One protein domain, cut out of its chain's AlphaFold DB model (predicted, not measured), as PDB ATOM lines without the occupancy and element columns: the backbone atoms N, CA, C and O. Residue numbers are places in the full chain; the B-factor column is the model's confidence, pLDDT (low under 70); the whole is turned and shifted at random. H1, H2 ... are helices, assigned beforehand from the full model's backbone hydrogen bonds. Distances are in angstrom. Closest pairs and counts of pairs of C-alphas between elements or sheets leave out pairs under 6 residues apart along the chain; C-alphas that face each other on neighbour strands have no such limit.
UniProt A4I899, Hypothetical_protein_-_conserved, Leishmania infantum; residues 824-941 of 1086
ATOM      1  N   SER A 824       4.106  35.864   0.403       82.80
ATOM      2  CA  SER A 824       4.873  36.067   1.636       82.80
ATOM      3  C   SER A 824       4.327  37.242   2.446       82.80
ATOM      4  O   SER A 824       4.761  38.385   2.280       82.80
ATOM      5  N   SER A 825       3.394  36.960   3.361       78.86
ATOM      6  CA  SER A 825       2.777  37.977   4.231       78.86
ATOM      7  C   SER A 825       3.810  38.799   5.009       78.86
ATOM      8  O   SER A 825       3.728  40.023   5.031       78.86
ATOM      9  N   ARG A 826       4.852  38.150   5.544       81.65
ATOM     10  CA  ARG A 826       5.934  38.812   6.297       81.65
ATOM     11  C   ARG A 826       6.714  39.837   5.475       81.65
ATOM     12  O   ARG A 826       7.082  40.883   5.994       81.65
ATOM     13  N   MET A 827       7.006  39.529   4.210       85.25
ATOM     14  CA  MET A 827       7.766  40.445   3.350       85.25
ATOM     15  C   MET A 827       6.907  41.630   2.910       85.25
ATOM     16  O   MET A 827       7.414  42.742   2.813       85.25
ATOM     17  N   ILE A 828       5.605  41.411   2.700       83.20
ATOM     18  CA  ILE A 828       4.646  42.486   2.410       83.20
ATOM     19  C   ILE A 828       4.542  43.445   3.603       83.20
ATOM     20  O   ILE A 828       4.592  44.656   3.415       83.20
ATOM     21  N   GLU A 829       4.442  42.909   4.821       83.47
ATOM     22  CA  GLU A 829       4.416  43.692   6.062       83.47
ATOM     23  C   GLU A 829       5.680  44.554   6.223       83.47
ATOM     24  O   GLU A 829       5.578  45.763   6.425       83.47
ATOM     25  N   ALA A 830       6.863  43.957   6.047       81.93
ATOM     26  CA  ALA A 830       8.136  44.672   6.141       81.93
ATOM     27  C   ALA A 830       8.290  45.761   5.061       81.93
ATOM     28  O   ALA A 830       8.777  46.854   5.341       81.93
ATOM     29  N   LEU A 831       7.850  45.491   3.828       84.54
ATOM     30  CA  LEU A 831       7.857  46.489   2.756       84.54
ATOM     31  C   LEU A 831       6.873  47.630   3.037       84.54
ATOM     32  O   LEU A 831       7.218  48.786   2.811       84.54
ATOM     33  N   TYR A 832       5.681  47.330   3.563       84.37
ATOM     34  CA  TYR A 832       4.703  48.353   3.937       84.37
ATOM     35  C   TYR A 832       5.258  49.310   5.000       84.37
ATOM     36  O   TYR A 832       5.088  50.522   4.880       84.37
ATOM     37  N   GLU A 833       5.956  48.782   6.010       81.77
ATOM     38  CA  GLU A 833       6.582  49.590   7.062       81.77
ATOM     39  C   GLU A 833       7.567  50.619   6.488       81.77
ATOM     40  O   GLU A 833       7.499  51.798   6.836       81.77
ATOM     41  N   VAL A 834       8.419  50.201   5.546       77.61
ATOM     42  CA  VAL A 834       9.384  51.089   4.871       77.61
ATOM     43  C   VAL A 834       8.684  52.077   3.936       77.61
ATOM     44  O   VAL A 834       9.048  53.248   3.864       77.61
ATOM     45  N   MET A 835       7.648  51.627   3.229       78.46
ATOM     46  CA  MET A 835       6.920  52.429   2.241       78.46
ATOM     47  C   MET A 835       5.982  53.470   2.871       78.46
ATOM     48  O   MET A 835       5.559  54.387   2.170       78.46
ATOM     49  N   ARG A 836       5.693  53.391   4.182       72.43
ATOM     50  CA  ARG A 836       4.826  54.339   4.913       72.43
ATOM     51  C   ARG A 836       5.306  55.792   4.830       72.43
ATOM     52  O   ARG A 836       4.484  56.699   4.917       72.43
ATOM     53  N   GLY A 837       6.609  56.018   4.646       70.63
ATOM     54  CA  GLY A 837       7.173  57.362   4.485       70.63
ATOM     55  C   GLY A 837       6.699  58.090   3.220       70.63
ATOM     56  O   GLY A 837       6.694  59.318   3.190       70.63
ATOM     57  N   SER A 838       6.248  57.354   2.198       71.39
ATOM     58  CA  SER A 838       5.771  57.911   0.930       71.39
ATOM     59  C   SER A 838       4.272  57.678   0.758       71.39
ATOM     60  O   SER A 838       3.807  56.540   0.695       71.39
ATOM     61  N   ALA A 839       3.504  58.764   0.628       67.23
ATOM     62  CA  ALA A 839       2.053  58.697   0.448       67.23
ATOM     63  C   ALA A 839       1.653  57.879  -0.796       67.23
ATOM     64  O   ALA A 839       0.696  57.106  -0.748       67.23
ATOM     65  N   GLU A 840       2.412  57.999  -1.889       67.07
ATOM     66  CA  GLU A 840       2.163  57.260  -3.133       67.07
ATOM     67  C   GLU A 840       2.346  55.751  -2.936       67.07
ATOM     68  O   GLU A 840       1.483  54.958  -3.316       67.07
ATOM     69  N   LEU A 841       3.439  55.349  -2.284       72.30
ATOM     70  CA  LEU A 841       3.762  53.942  -2.048       72.30
ATOM     71  C   LEU A 841       2.849  53.300  -1.000       72.30
ATOM     72  O   LEU A 841       2.479  52.134  -1.143       72.30
ATOM     73  N   MET A 842       2.445  54.058   0.021       73.83
ATOM     74  CA  MET A 842       1.535  53.592   1.066       73.83
ATOM     75  C   MET A 842       0.197  53.127   0.478       73.83
ATOM     76  O   MET A 842      -0.294  52.054   0.836       73.83
ATOM     77  N   HIS A 843      -0.378  53.886  -0.461       71.08
ATOM     78  CA  HIS A 843      -1.624  53.503  -1.136       71.08
ATOM     79  C   HIS A 843      -1.500  52.207  -1.931       71.08
ATOM     80  O   HIS A 843      -2.411  51.378  -1.916       71.08
ATOM     81  N   LEU A 844      -0.358  52.017  -2.584       70.93
ATOM     82  CA  LEU A 844      -0.076  50.840  -3.398       70.93
ATOM     83  C   LEU A 844       0.161  49.598  -2.541       70.93
ATOM     84  O   LEU A 844      -0.294  48.514  -2.898       70.93
ATOM     85  N   ALA A 845       0.839  49.752  -1.403       78.34
ATOM     86  CA  ALA A 845       1.141  48.663  -0.482       78.34
ATOM     87  C   ALA A 845      -0.055  48.279   0.414       78.34
ATOM     88  O   ALA A 845      -0.113  47.150   0.904       78.34
ATOM     89  N   ALA A 846      -1.043  49.168   0.584       79.58
ATOM     90  CA  ALA A 846      -2.224  48.930   1.419       79.58
ATOM     91  C   ALA A 846      -3.083  47.741   0.945       79.58
ATOM     92  O   ALA A 846      -3.506  46.923   1.760       79.58
ATOM     93  N   GLN A 847      -3.323  47.591  -0.363       78.18
ATOM     94  CA  GLN A 847      -4.097  46.452  -0.880       78.18
ATOM     95  C   GLN A 847      -3.362  45.102  -0.718       78.18
ATOM     96  O   GLN A 847      -3.972  44.156  -0.216       78.18
ATOM     97  N   PRO A 848      -2.073  44.967  -1.091       78.84
ATOM     98  CA  PRO A 848      -1.254  43.805  -0.751       78.84
ATOM     99  C   PRO A 848      -1.270  43.449   0.735       78.84
ATOM    100  O   PRO A 848      -1.402  42.274   1.072       78.84
ATOM    101  N   LEU A 849      -1.186  44.448   1.620       83.22
ATOM    102  CA  LEU A 849      -1.252  44.244   3.069       83.22
ATOM    103  C   LEU A 849      -2.599  43.647   3.501       83.22
ATOM    104  O   LEU A 849      -2.638  42.742   4.336       83.22
ATOM    105  N   ALA A 850      -3.705  44.094   2.901       80.96
ATOM    106  CA  ALA A 850      -5.025  43.520   3.154       80.96
ATOM    107  C   ALA A 850      -5.108  42.048   2.719       80.96
ATOM    108  O   ALA A 850      -5.610  41.211   3.470       80.96
ATOM    109  N   TYR A 851      -4.567  41.701   1.545       78.92
ATOM    110  CA  TYR A 851      -4.493  40.304   1.101       78.92
ATOM    111  C   TYR A 851      -3.595  39.449   1.996       78.92
ATOM    112  O   TYR A 851      -3.955  38.312   2.300       78.92
ATOM    113  N   ALA A 852      -2.470  39.993   2.465       78.88
ATOM    114  CA  ALA A 852      -1.595  39.318   3.417       78.88
ATOM    115  C   ALA A 852      -2.325  39.007   4.734       78.88
ATOM    116  O   ALA A 852      -2.226  37.891   5.243       78.88
ATOM    117  N   ALA A 853      -3.110  39.956   5.249       80.74
ATOM    118  CA  ALA A 853      -3.891  39.765   6.467       80.74
ATOM    119  C   ALA A 853      -5.062  38.793   6.298       80.74
ATOM    120  O   ALA A 853      -5.330  38.008   7.210       80.74
ATOM    121  N   LEU A 854      -5.723  38.796   5.133       76.88
ATOM    122  CA  LEU A 854      -6.709  37.767   4.785       76.88
ATOM    123  C   LEU A 854      -6.060  36.388   4.815       76.88
ATOM    124  O   LEU A 854      -6.556  35.502   5.504       76.88
ATOM    125  N   HIS A 855      -4.920  36.228   4.141       75.42
ATOM    126  CA  HIS A 855      -4.219  34.948   4.062       75.42
ATOM    127  C   HIS A 855      -3.696  34.471   5.427       75.42
ATOM    128  O   HIS A 855      -3.719  33.279   5.713       75.42
ATOM    129  N   ALA A 856      -3.273  35.395   6.295       72.74
ATOM    130  CA  ALA A 856      -2.840  35.094   7.659       72.74
ATOM    131  C   ALA A 856      -4.000  34.876   8.653       72.74
ATOM    132  O   ALA A 856      -3.743  34.493   9.797       72.74
ATOM    133  N   GLY A 857      -5.245  35.186   8.270       71.59
ATOM    134  CA  GLY A 857      -6.408  35.165   9.167       71.59
ATOM    135  C   GLY A 857      -6.289  36.132  10.355       71.59
ATOM    136  O   GLY A 857      -6.958  35.960  11.373       71.59
ATOM    137  N   SER A 858      -5.406  37.133  10.271       73.70
ATOM    138  CA  SER A 858      -5.084  38.030  11.383       73.70
ATOM    139  C   SER A 858      -4.685  39.418  10.897       73.70
ATOM    140  O   SER A 858      -3.889  39.575   9.978       73.70
ATOM    141  N   VAL A 859      -5.178  40.435  11.603       75.66
ATOM    142  CA  VAL A 859      -4.868  41.860  11.383       75.66
ATOM    143  C   VAL A 859      -3.783  42.348  12.359       75.66
ATOM    144  O   VAL A 859      -3.423  43.520  12.385       75.66
ATOM    145  N   SER A 860      -3.238  41.461  13.199       72.86
ATOM    146  CA  SER A 860      -2.342  41.840  14.301       72.86
ATOM    147  C   SER A 860      -1.106  42.629  13.867       72.86
ATOM    148  O   SER A 860      -0.654  43.479  14.631       72.86
ATOM    149  N   ALA A 861      -0.577  42.361  12.671       68.69
ATOM    150  CA  ALA A 861       0.592  43.055  12.138       68.69
ATOM    151  C   ALA A 861       0.306  44.528  11.813       68.69
ATOM    152  O   ALA A 861       1.155  45.374  12.041       68.69
ATOM    153  N   MET A 862      -0.922  44.875  11.406       74.98
ATOM    154  CA  MET A 862      -1.287  46.260  11.068       74.98
ATOM    155  C   MET A 862      -1.386  47.190  12.288       74.98
ATOM    156  O   MET A 862      -1.666  48.386  12.152       74.98
ATOM    157  N   ARG A 863      -1.221  46.658  13.505       69.78
ATOM    158  CA  ARG A 863      -1.434  47.403  14.746       69.78
ATOM    159  C   ARG A 863      -0.393  48.512  14.896       69.78
ATOM    160  O   ARG A 863       0.778  48.244  15.127       69.78
ATOM    161  N   GLY A 864      -0.855  49.761  14.845       70.18
ATOM    162  CA  GLY A 864      -0.000  50.955  14.908       70.18
ATOM    163  C   GLY A 864       0.527  51.424  13.546       70.18
ATOM    164  O   GLY A 864       1.175  52.470  13.469       70.18
ATOM    165  N   TRP A 865       0.237  50.685  12.474       73.09
ATOM    166  CA  TRP A 865       0.621  51.046  11.109       73.09
ATOM    167  C   TRP A 865      -0.498  51.744  10.345       73.09
ATOM    168  O   TRP A 865      -0.226  52.649   9.562       73.09
ATOM    169  N   VAL A 866      -1.745  51.328  10.575       75.57
ATOM    170  CA  VAL A 866      -2.927  51.890   9.918       75.57
ATOM    171  C   VAL A 866      -3.644  52.820  10.889       75.57
ATOM    172  O   VAL A 866      -4.072  52.402  11.965       75.57
ATOM    173  N   GLU A 867      -3.755  54.089  10.508       72.95
ATOM    174  CA  GLU A 867      -4.449  55.117  11.285       72.95
ATOM    175  C   GLU A 867      -5.940  55.170  10.928       72.95
ATOM    176  O   GLU A 867      -6.336  54.926   9.782       72.95
ATOM    177  N   VAL A 868      -6.776  55.494  11.918       71.39
ATOM    178  CA  VAL A 868      -8.234  55.602  11.759       71.39
ATOM    179  C   VAL A 868      -8.569  56.763  10.820       71.39
ATOM    180  O   VAL A 868      -8.075  57.869  11.010       71.39
ATOM    181  N   GLY A 869      -9.402  56.508   9.806       69.79
ATOM    182  CA  GLY A 869      -9.777  57.506   8.794       69.79
ATOM    183  C   GLY A 869      -8.683  57.811   7.766       69.79
ATOM    184  O   GLY A 869      -8.834  58.734   6.969       69.79
ATOM    185  N   SER A 870      -7.574  57.061   7.771       76.66
ATOM    186  CA  SER A 870      -6.558  57.193   6.728       76.66
ATOM    187  C   SER A 870      -7.055  56.599   5.401       76.66
ATOM    188  O   SER A 870      -7.720  55.562   5.394       76.66
ATOM    189  N   PRO A 871      -6.666  57.166   4.248       71.15
ATOM    190  CA  PRO A 871      -7.081  56.631   2.948       71.15
ATOM    191  C   PRO A 871      -6.495  55.226   2.663       71.15
ATOM    192  O   PRO A 871      -7.000  54.478   1.818       71.15
ATOM    193  N   ALA A 872      -5.450  54.824   3.400       77.24
ATOM    194  CA  ALA A 872      -4.966  53.445   3.443       77.24
ATOM    195  C   ALA A 872      -5.964  52.507   4.146       77.24
ATOM    196  O   ALA A 872      -6.248  51.431   3.617       77.24
ATOM    197  N   ALA A 873      -6.546  52.928   5.277       80.21
ATOM    198  CA  ALA A 873      -7.580  52.170   5.982       80.21
ATOM    199  C   ALA A 873      -8.797  51.910   5.086       80.21
ATOM    200  O   ALA A 873      -9.233  50.767   4.992       80.21
ATOM    201  N   ASP A 874      -9.266  52.920   4.346       79.26
ATOM    202  CA  ASP A 874     -10.397  52.771   3.416       79.26
ATOM    203  C   ASP A 874     -10.098  51.770   2.291       79.26
ATOM    204  O   ASP A 874     -10.974  51.046   1.815       79.26
ATOM    205  N   THR A 875      -8.846  51.741   1.829       76.56
ATOM    206  CA  THR A 875      -8.400  50.821   0.776       76.56
ATOM    207  C   THR A 875      -8.325  49.388   1.302       76.56
ATOM    208  O   THR A 875      -8.768  48.456   0.625       76.56
ATOM    209  N   ILE A 876      -7.830  49.204   2.530       82.30
ATOM    210  CA  ILE A 876      -7.819  47.909   3.220       82.30
ATOM    211  C   ILE A 876      -9.252  47.431   3.466       82.30
ATOM    212  O   ILE A 876      -9.593  46.307   3.120       82.30
ATOM    213  N   GLU A 877     -10.132  48.291   3.970       82.89
ATOM    214  CA  GLU A 877     -11.535  47.954   4.223       82.89
ATOM    215  C   GLU A 877     -12.252  47.496   2.947       82.89
ATOM    216  O   GLU A 877     -12.821  46.402   2.913       82.89
ATOM    217  N   ARG A 878     -12.150  48.277   1.861       81.11
ATOM    218  CA  ARG A 878     -12.733  47.920   0.557       81.11
ATOM    219  C   ARG A 878     -12.218  46.577   0.047       81.11
ATOM    220  O   ARG A 878     -12.989  45.779  -0.478       81.11
ATOM    221  N   THR A 879     -10.925  46.307   0.200       77.78
ATOM    222  CA  THR A 879     -10.320  45.059  -0.288       77.78
ATOM    223  C   THR A 879     -10.723  43.851   0.557       77.78
ATOM    224  O   THR A 879     -11.065  42.816  -0.018       77.78
ATOM    225  N   LEU A 880     -10.798  43.996   1.885       82.36
ATOM    226  CA  LEU A 880     -11.343  42.977   2.788       82.36
ATOM    227  C   LEU A 880     -12.810  42.660   2.460       82.36
ATOM    228  O   LEU A 880     -13.166  41.491   2.344       82.36
ATOM    229  N   GLN A 881     -13.655  43.670   2.225       82.82
ATOM    230  CA  GLN A 881     -15.072  43.476   1.875       82.82
ATOM    231  C   GLN A 881     -15.270  42.691   0.564       82.82
ATOM    232  O   GLN A 881     -16.210  41.899   0.451       82.82
ATOM    233  N   THR A 882     -14.365  42.868  -0.405       76.80
ATOM    234  CA  THR A 882     -14.391  42.160  -1.700       76.80
ATOM    235  C   THR A 882     -13.808  40.744  -1.672       76.80
ATOM    236  O   THR A 882     -13.795  40.084  -2.709       76.80
ATOM    237  N   ALA A 883     -13.292  40.273  -0.533       74.06
ATOM    238  CA  ALA A 883     -12.642  38.969  -0.443       74.06
ATOM    239  C   ALA A 883     -13.617  37.800  -0.669       74.06
ATOM    240  O   ALA A 883     -14.763  37.820  -0.214       74.06
ATOM    241  N   GLU A 884     -13.129  36.758  -1.343       67.26
ATOM    242  CA  GLU A 884     -13.843  35.495  -1.522       67.26
ATOM    243  C   GLU A 884     -13.752  34.668  -0.225       67.26
ATOM    244  O   GLU A 884     -12.667  34.483   0.321       67.26
ATOM    245  N   GLY A 885     -14.898  34.197   0.281       66.89
ATOM    246  CA  GLY A 885     -15.015  33.442   1.537       66.89
ATOM    247  C   GLY A 885     -15.697  34.235   2.656       66.89
ATOM    248  O   GLY A 885     -15.051  35.000   3.368       66.89
ATOM    249  N   ALA A 886     -17.007  34.022   2.843       69.93
ATOM    250  CA  ALA A 886     -17.828  34.793   3.786       69.93
ATOM    251  C   ALA A 886     -17.282  34.759   5.228       69.93
ATOM    252  O   ALA A 886     -17.050  35.811   5.816       69.93
ATOM    253  N   HIS A 887     -16.974  33.568   5.755       70.59
ATOM    254  CA  HIS A 887     -16.533  33.400   7.143       70.59
ATOM    255  C   HIS A 887     -15.155  34.013   7.437       70.59
ATOM    256  O   HIS A 887     -14.977  34.682   8.454       70.59
ATOM    257  N   GLN A 888     -14.176  33.816   6.545       74.07
ATOM    258  CA  GLN A 888     -12.830  34.377   6.710       74.07
ATOM    259  C   GLN A 888     -12.859  35.903   6.592       74.07
ATOM    260  O   GLN A 888     -12.265  36.606   7.410       74.07
ATOM    261  N   ARG A 889     -13.623  36.419   5.621       79.54
ATOM    262  CA  ARG A 889     -13.873  37.851   5.453       79.54
ATOM    263  C   ARG A 889     -14.467  38.472   6.714       79.54
ATOM    264  O   ARG A 889     -13.948  39.473   7.194       79.54
ATOM    265  N   GLU A 890     -15.536  37.889   7.251       78.43
ATOM    266  CA  GLU A 890     -16.234  38.409   8.434       78.43
ATOM    267  C   GLU A 890     -15.323  38.422   9.667       78.43
ATOM    268  O   GLU A 890     -15.216  39.450  10.335       78.43
ATOM    269  N   ALA A 891     -14.588  37.337   9.931       74.85
ATOM    270  CA  ALA A 891     -13.669  37.258  11.071       74.85
ATOM    271  C   ALA A 891     -12.533  38.299  11.002       74.85
ATOM    272  O   ALA A 891     -12.191  38.935  12.012       74.85
ATOM    273  N   VAL A 892     -11.957  38.500   9.811       81.59
ATOM    274  CA  VAL A 892     -10.882  39.478   9.586       81.59
ATOM    275  C   VAL A 892     -11.421  40.909   9.645       81.59
ATOM    276  O   VAL A 892     -10.793  41.750  10.286       81.59
ATOM    277  N   LEU A 893     -12.602  41.188   9.076       83.28
ATOM    278  CA  LEU A 893     -13.261  42.501   9.167       83.28
ATOM    279  C   LEU A 893     -13.594  42.884  10.611       83.28
ATOM    280  O   LEU A 893     -13.281  43.997  11.028       83.28
ATOM    281  N   ILE A 894     -14.153  41.961  11.404       79.51
ATOM    282  CA  ILE A 894     -14.419  42.192  12.835       79.51
ATOM    283  C   ILE A 894     -13.116  42.570  13.551       79.51
ATOM    284  O   ILE A 894     -13.063  43.558  14.281       79.51
ATOM    285  N   SER A 895     -12.040  41.821  13.300       81.23
ATOM    286  CA  SER A 895     -10.722  42.094  13.888       81.23
ATOM    287  C   SER A 895     -10.147  43.444  13.447       81.23
ATOM    288  O   SER A 895      -9.544  44.148  14.258       81.23
ATOM    289  N   PHE A 896     -10.344  43.818  12.181       83.32
ATOM    290  CA  PHE A 896      -9.902  45.090  11.611       83.32
ATOM    291  C   PHE A 896     -10.643  46.279  12.227       83.32
ATOM    292  O   PHE A 896     -10.009  47.229  12.685       83.32
ATOM    293  N   TYR A 897     -11.968  46.200  12.344       84.81
ATOM    294  CA  TYR A 897     -12.764  47.251  12.976       84.81
ATOM    295  C   TYR A 897     -12.463  47.401  14.467       84.81
ATOM    296  O   TYR A 897     -12.340  48.525  14.950       84.81
ATOM    297  N   ILE A 898     -12.245  46.297  15.192       77.40
ATOM    298  CA  ILE A 898     -11.777  46.345  16.587       77.40
ATOM    299  C   ILE A 898     -10.416  47.046  16.681       77.40
ATOM    300  O   ILE A 898     -10.206  47.862  17.579       77.40
ATOM    301  N   LEU A 899      -9.495  46.759  15.757       78.41
ATOM    302  CA  LEU A 899      -8.167  47.379  15.724       78.41
ATOM    303  C   LEU A 899      -8.241  48.891  15.471       78.41
ATOM    304  O   LEU A 899      -7.505  49.643  16.108       78.41
ATOM    305  N   LEU A 900      -9.163  49.330  14.610       77.45
ATOM    306  CA  LEU A 900      -9.462  50.742  14.349       77.45
ATOM    307  C   LEU A 900     -10.403  51.385  15.384       77.45
ATOM    308  O   LEU A 900     -10.751  52.551  15.235       77.45
ATOM    309  N   GLN A 901     -10.820  50.652  16.422       76.01
ATOM    310  CA  GLN A 901     -11.784  51.104  17.440       76.01
ATOM    311  C   GLN A 901     -13.168  51.497  16.878       76.01
ATOM    312  O   GLN A 901     -13.937  52.194  17.537       76.01
ATOM    313  N   ARG A 902     -13.520  51.012  15.683       76.63
ATOM    314  CA  ARG A 902     -14.833  51.180  15.037       76.63
ATOM    315  C   ARG A 902     -15.790  50.069  15.486       76.63
ATOM    316  O   ARG A 902     -16.162  49.187  14.719       76.63
ATOM    317  N   TYR A 903     -16.146  50.063  16.773       74.27
ATOM    318  CA  TYR A 903     -16.910  48.958  17.376       74.27
ATOM    319  C   TYR A 903     -18.341  48.812  16.832       74.27
ATOM    320  O   TYR A 903     -18.869  47.703  16.837       74.27
ATOM    321  N   GLU A 904     -18.957  49.894  16.345       72.59
ATOM    322  CA  GLU A 904     -20.284  49.856  15.708       72.59
ATOM    323  C   GLU A 904     -20.274  49.015  14.431       72.59
ATOM    324  O   GLU A 904     -21.106  48.124  14.268       72.59
ATOM    325  N   ASP A 905     -19.273  49.219  13.575       78.51
ATOM    326  CA  ASP A 905     -19.116  48.452  12.339       78.51
ATOM    327  C   ASP A 905     -18.781  46.984  12.637       78.51
ATOM    328  O   ASP A 905     -19.308  46.072  11.998       78.51
ATOM    329  N   ALA A 906     -17.966  46.730  13.670       78.35
ATOM    330  CA  ALA A 906     -17.704  45.372  14.147       78.35
ATOM    331  C   ALA A 906     -18.997  44.667  14.594       78.35
ATOM    332  O   ALA A 906     -19.205  43.497  14.270       78.35
ATOM    333  N   LEU A 907     -19.884  45.380  15.296       71.77
ATOM    334  CA  LEU A 907     -21.187  44.862  15.714       71.77
ATOM    335  C   LEU A 907     -22.109  44.583  14.531       71.77
ATOM    336  O   LEU A 907     -22.764  43.541  14.530       71.77
ATOM    337  N   GLN A 908     -22.142  45.464  13.528       77.53
ATOM    338  CA  GLN A 908     -22.927  45.246  12.312       77.53
ATOM    339  C   GLN A 908     -22.478  43.972  11.591       77.53
ATOM    340  O   GLN A 908     -23.314  43.112  11.307       77.53
ATOM    341  N   VAL A 909     -21.166  43.781  11.397       76.66
ATOM    342  CA  VAL A 909     -20.643  42.552  10.777       76.66
ATOM    343  C   VAL A 909     -20.992  41.325  11.614       76.66
ATOM    344  O   VAL A 909     -21.517  40.358  11.066       76.66
ATOM    345  N   CYS A 910     -20.798  41.371  12.937       74.33
ATOM    346  CA  CYS A 910     -21.192  40.273  13.819       74.33
ATOM    347  C   CYS A 910     -22.695  39.954  13.737       74.33
ATOM    348  O   CYS A 910     -23.067  38.789  13.764       74.33
ATOM    349  N   SER A 911     -23.565  40.961  13.633       71.11
ATOM    350  CA  SER A 911     -25.013  40.738  13.523       71.11
ATOM    351  C   SER A 911     -25.430  40.134  12.178       71.11
ATOM    352  O   SER A 911     -26.395  39.378  12.123       71.11
ATOM    353  N   SER A 912     -24.690  40.440  11.108       71.75
ATOM    354  CA  SER A 912     -24.929  39.893   9.767       71.75
ATOM    355  C   SER A 912     -24.336  38.495   9.556       71.75
ATOM    356  O   SER A 912     -24.805  37.752   8.695       71.75
ATOM    357  N   ALA A 913     -23.316  38.132  10.338       69.35
ATOM    358  CA  ALA A 913     -22.642  36.847  10.244       69.35
ATOM    359  C   ALA A 913     -23.579  35.723  10.709       69.35
ATOM    360  O   ALA A 913     -23.962  35.649  11.879       69.35
ATOM    361  N   THR A 914     -23.952  34.829   9.791       60.19
ATOM    362  CA  THR A 914     -24.795  33.663  10.090       60.19
ATOM    363  C   THR A 914     -23.914  32.462  10.461       60.19
ATOM    364  O   THR A 914     -23.142  31.985   9.627       60.19
ATOM    365  N   PRO A 915     -23.982  31.957  11.706       57.05
ATOM    366  CA  PRO A 915     -23.207  30.793  12.120       57.05
ATOM    367  C   PRO A 915     -23.827  29.512  11.546       57.05
ATOM    368  O   PRO A 915     -25.020  29.268  11.721       57.05
ATOM    369  N   ALA A 916     -23.021  28.671  10.893       55.70
ATOM    370  CA  ALA A 916     -23.465  27.348  10.440       55.70
ATOM    371  C   ALA A 916     -23.609  26.354  11.613       55.70
ATOM    372  O   ALA A 916     -24.466  25.475  11.575       55.70
ATOM    373  N   ASP A 917     -22.804  26.531  12.668       55.36
ATOM    374  CA  ASP A 917     -22.775  25.684  13.863       55.36
ATOM    375  C   ASP A 917     -23.263  26.421  15.118       55.36
ATOM    376  O   ASP A 917     -22.866  27.556  15.393       55.36
ATOM    377  N   ALA A 918     -24.033  25.733  15.969       60.26
ATOM    378  CA  ALA A 918     -24.510  26.281  17.245       60.26
ATOM    379  C   ALA A 918     -23.360  26.718  18.179       60.26
ATOM    380  O   ALA A 918     -23.478  27.699  18.914       60.26
ATOM    381  N   THR A 919     -22.214  26.031  18.122       54.92
ATOM    382  CA  THR A 919     -21.014  26.397  18.892       54.92
ATOM    383  C   THR A 919     -20.383  27.697  18.390       54.92
ATOM    384  O   THR A 919     -19.915  28.506  19.192       54.92
ATOM    385  N   GLN A 920     -20.402  27.940  17.075       56.26
ATOM    386  CA  GLN A 920     -19.967  29.209  16.493       56.26
ATOM    387  C   GLN A 920     -20.941  30.332  16.856       56.26
ATOM    388  O   GLN A 920     -20.485  31.416  17.212       56.26
ATOM    389  N   ALA A 921     -22.250  30.058  16.865       61.65
ATOM    390  CA  ALA A 921     -23.279  31.020  17.261       61.65
ATOM    391  C   ALA A 921     -23.068  31.542  18.688       61.65
ATOM    392  O   ALA A 921     -23.020  32.753  18.903       61.65
ATOM    393  N   GLN A 922     -22.845  30.636  19.648       63.30
ATOM    394  CA  GLN A 922     -22.553  31.005  21.038       63.30
ATOM    395  C   GLN A 922     -21.294  31.875  21.147       63.30
ATOM    396  O   GLN A 922     -21.278  32.868  21.872       63.30
ATOM    397  N   ARG A 923     -20.234  31.547  20.398       61.16
ATOM    398  CA  ARG A 923     -18.989  32.337  20.394       61.16
ATOM    399  C   ARG A 923     -19.198  33.729  19.807       61.16
ATOM    400  O   ARG A 923     -18.694  34.705  20.358       61.16
ATOM    401  N   LEU A 924     -19.969  33.827  18.727       63.86
ATOM    402  CA  LEU A 924     -20.331  35.093  18.096       63.86
ATOM    403  C   LEU A 924     -21.164  35.961  19.052       63.86
ATOM    404  O   LEU A 924     -20.937  37.163  19.158       63.86
ATOM    405  N   GLN A 925     -22.034  35.337  19.849       69.80
ATOM    406  CA  GLN A 925     -22.820  36.000  20.891       69.80
ATOM    407  C   GLN A 925     -21.955  36.560  22.036       69.80
ATOM    408  O   GLN A 925     -22.238  37.650  22.534       69.80
ATOM    409  N   VAL A 926     -20.867  35.874  22.412       68.78
ATOM    410  CA  VAL A 926     -19.869  36.392  23.374       68.78
ATOM    411  C   VAL A 926     -19.120  37.600  22.805       68.78
ATOM    412  O   VAL A 926     -18.892  38.580  23.511       68.78
ATOM    413  N   VAL A 927     -18.755  37.570  21.520       66.78
ATOM    414  CA  VAL A 927     -18.116  38.723  20.861       66.78
ATOM    415  C   VAL A 927     -19.087  39.904  20.777       66.78
ATOM    416  O   VAL A 927     -18.708  41.025  21.108       66.78
ATOM    417  N   LEU A 928     -20.352  39.658  20.419       68.70
ATOM    418  CA  LEU A 928     -21.415  40.669  20.391       68.70
ATOM    419  C   LEU A 928     -21.628  41.322  21.763       68.70
ATOM    420  O   LEU A 928     -21.706  42.548  21.849       68.70
ATOM    421  N   SER A 929     -21.712  40.537  22.842       67.89
ATOM    422  CA  SER A 929     -21.896  41.079  24.195       67.89
ATOM    423  C   SER A 929     -20.687  41.901  24.648       67.89
ATOM    424  O   SER A 929     -20.855  42.984  25.215       67.89
ATOM    425  N   TYR A 930     -19.473  41.453  24.317       68.80
ATOM    426  CA  TYR A 930     -18.248  42.193  24.604       68.80
ATOM    427  C   TYR A 930     -18.167  43.513  23.829       68.80
ATOM    428  O   TYR A 930     -17.928  44.562  24.426       68.80
ATOM    429  N   LEU A 931     -18.436  43.504  22.522       64.95
ATOM    430  CA  LEU A 931     -18.451  44.719  21.702       64.95
ATOM    431  C   LEU A 931     -19.510  45.725  22.179       64.95
ATOM    432  O   LEU A 931     -19.224  46.919  22.267       64.95
ATOM    433  N   ARG A 932     -20.700  45.253  22.580       67.53
ATOM    434  CA  ARG A 932     -21.730  46.104  23.207       67.53
ATOM    435  C   ARG A 932     -21.239  46.736  24.511       67.53
ATOM    436  O   ARG A 932     -21.525  47.902  24.764       67.53
ATOM    437  N   SER A 933     -20.462  46.006  25.317       65.40
ATOM    438  CA  SER A 933     -19.852  46.571  26.530       65.40
ATOM    439  C   SER A 933     -18.824  47.666  26.208       65.40
ATOM    440  O   SER A 933     -18.763  48.676  26.911       65.40
ATOM    441  N   LEU A 934     -18.077  47.523  25.105       60.71
ATOM    442  CA  LEU A 934     -17.080  48.502  24.659       60.71
ATOM    443  C   LEU A 934     -17.695  49.777  24.066       60.71
ATOM    444  O   LEU A 934     -17.101  50.842  24.230       60.71
ATOM    445  N   LEU A 935     -18.884  49.710  23.452       61.64
ATOM    446  CA  LEU A 935     -19.589  50.904  22.958       61.64
ATOM    447  C   LEU A 935     -19.827  51.942  24.062       61.64
ATOM    448  O   LEU A 935     -19.677  53.139  23.832       61.64
ATOM    449  N   SER A 936     -20.134  51.489  25.283       53.61
ATOM    450  CA  SER A 936     -20.321  52.386  26.435       53.61
ATOM    451  C   SER A 936     -19.043  53.144  26.826       53.61
ATOM    452  O   SER A 936     -19.106  54.219  27.426       53.61
ATOM    453  N   ALA A 937     -17.874  52.596  26.475       46.82
ATOM    454  CA  ALA A 937     -16.583  53.237  26.676       46.82
ATOM    455  C   ALA A 937     -16.209  54.152  25.496       46.82
ATOM    456  O   ALA A 937     -15.661  55.231  25.724       46.82
ATOM    457  N   SER A 938     -16.533  53.778  24.250       38.21
ATOM    458  CA  SER A 938     -16.248  54.615  23.074       38.21
ATOM    459  C   SER A 938     -17.152  55.842  22.992       38.21
ATOM    460  O   SER A 938     -16.666  56.906  22.619       38.21
ATOM    461  N   SER A 939     -18.413  55.754  23.430       36.61
ATOM    462  CA  SER A 939     -19.318  56.912  23.480       36.61
ATOM    463  C   SER A 939     -18.847  58.008  24.446       36.61
ATOM    464  O   SER A 939     -19.305  59.139  24.358       36.61
ATOM    465  N   LYS A 940     -17.927  57.695  25.372       34.37
ATOM    466  CA  LYS A 940     -17.250  58.698  26.211       34.37
ATOM    467  C   LYS A 940     -15.977  59.257  25.577       34.37
ATOM    468  O   LYS A 940     -15.589  60.370  25.910       34.37
ATOM    469  N   ALA A 941     -15.319  58.502  24.697       34.37
ATOM    470  CA  ALA A 941     -14.118  58.953  23.990       34.37
ATOM    471  C   ALA A 941     -14.452  59.800  22.751       34.37
ATOM    472  O   ALA A 941     -13.671  60.666  22.366       34.37
TER     473      ALA A 941
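AT A GLANCE: This is residues 824 to 941 of the 1086 residues of the protein "Hypothetical_protein_-_conserved" of Leishmania infantum (UniProt A4I899). Six helices follow one another in a zigzag row from H1 at one end to H6, the longest, at the other, each packed on the next, with H2, H3 and H4 touching one another and H4 nearest the middle. Neighbours along the row run opposite ways, except H2 and H3, which run the same way and are joined by a long loop, residues 857 to 870. The printed part has 118 residues with six named helices, H1 to H6 in chain order, and no named strand; the class is all helix, and the helix packing is mostly aligned. It is compact, with a radius of gyration of the C-alphas of 14.9 A, and spans 43 by 35 by 19 A.

HOW THE PARTS SIT: H6, residues 918 to 941, has a kink of 28 degrees near residue 935. With residues 924 to 935 alone it touches H5, residues 903 to 912, at a shallow tilt of 24 degrees, opposite ways; the closest C-alphas, of Tyr 903 and Leu 931, are 6.2 A apart. H5 forms a helical hairpin with H4, residues 886 to 899, at a shallow tilt of 15 degrees; the closest C-alphas, of Ile 894 and Ala 906, are 4.8 A apart. H4, with residues 889 to 893 alone, touches H3, residues 871 to 881, at a shallow tilt of 26 degrees, opposite ways; the closest C-alphas, of Leu 880 and Arg 889, are 6.3 A apart. H3 touches H2, residues 839 to 856, at a shallow tilt of 30 degrees, the same way; the closest C-alphas, of Ala 850 and Ile 876, are 5.2 A apart. Residues 853 to 854 of H2 touch residues 888 to 892 of H4, and the two helices stand at a steep tilt of 54 degrees. H2 forms a helical hairpin with H1, residues 825 to 835, at a shallow tilt of 17 degrees; the closest C-alphas, of Ser 825 and Ala 852, are 4.6 A apart. H1 and H6 are apart. In H1, H3, H4 and H5 every O i to N i+4 pair is within hydrogen-bond range; in H2 11 of 14 are, in H6 17 of 20.

IN THESE COORDINATES: H6 is 34.9 A long, from C-alpha 918 at (-24.510, 26.281, 17.245) to C-alpha 941 at (-14.118, 58.953, 23.990). H2 is 25.2 A long, with a kink of 33 degrees near residue 847. H4 is 19.9 A, H3 15.4 A, H1 15.2 A and H5 14.3 A. H1 begins at C-alpha 825, (2.777, 37.977, 4.231).

THE WHOLE: The C-alphas farthest apart, of Ser 838 and Ala 918, are 46.7 A from each other. The printed part has no cut. The link from H2 to H3 is long; the other four are tight. The mean pLDDT of the printed part is 72.1; 37 residues are under 70, among them residues 913 to 941, and H6 has a mean of 58.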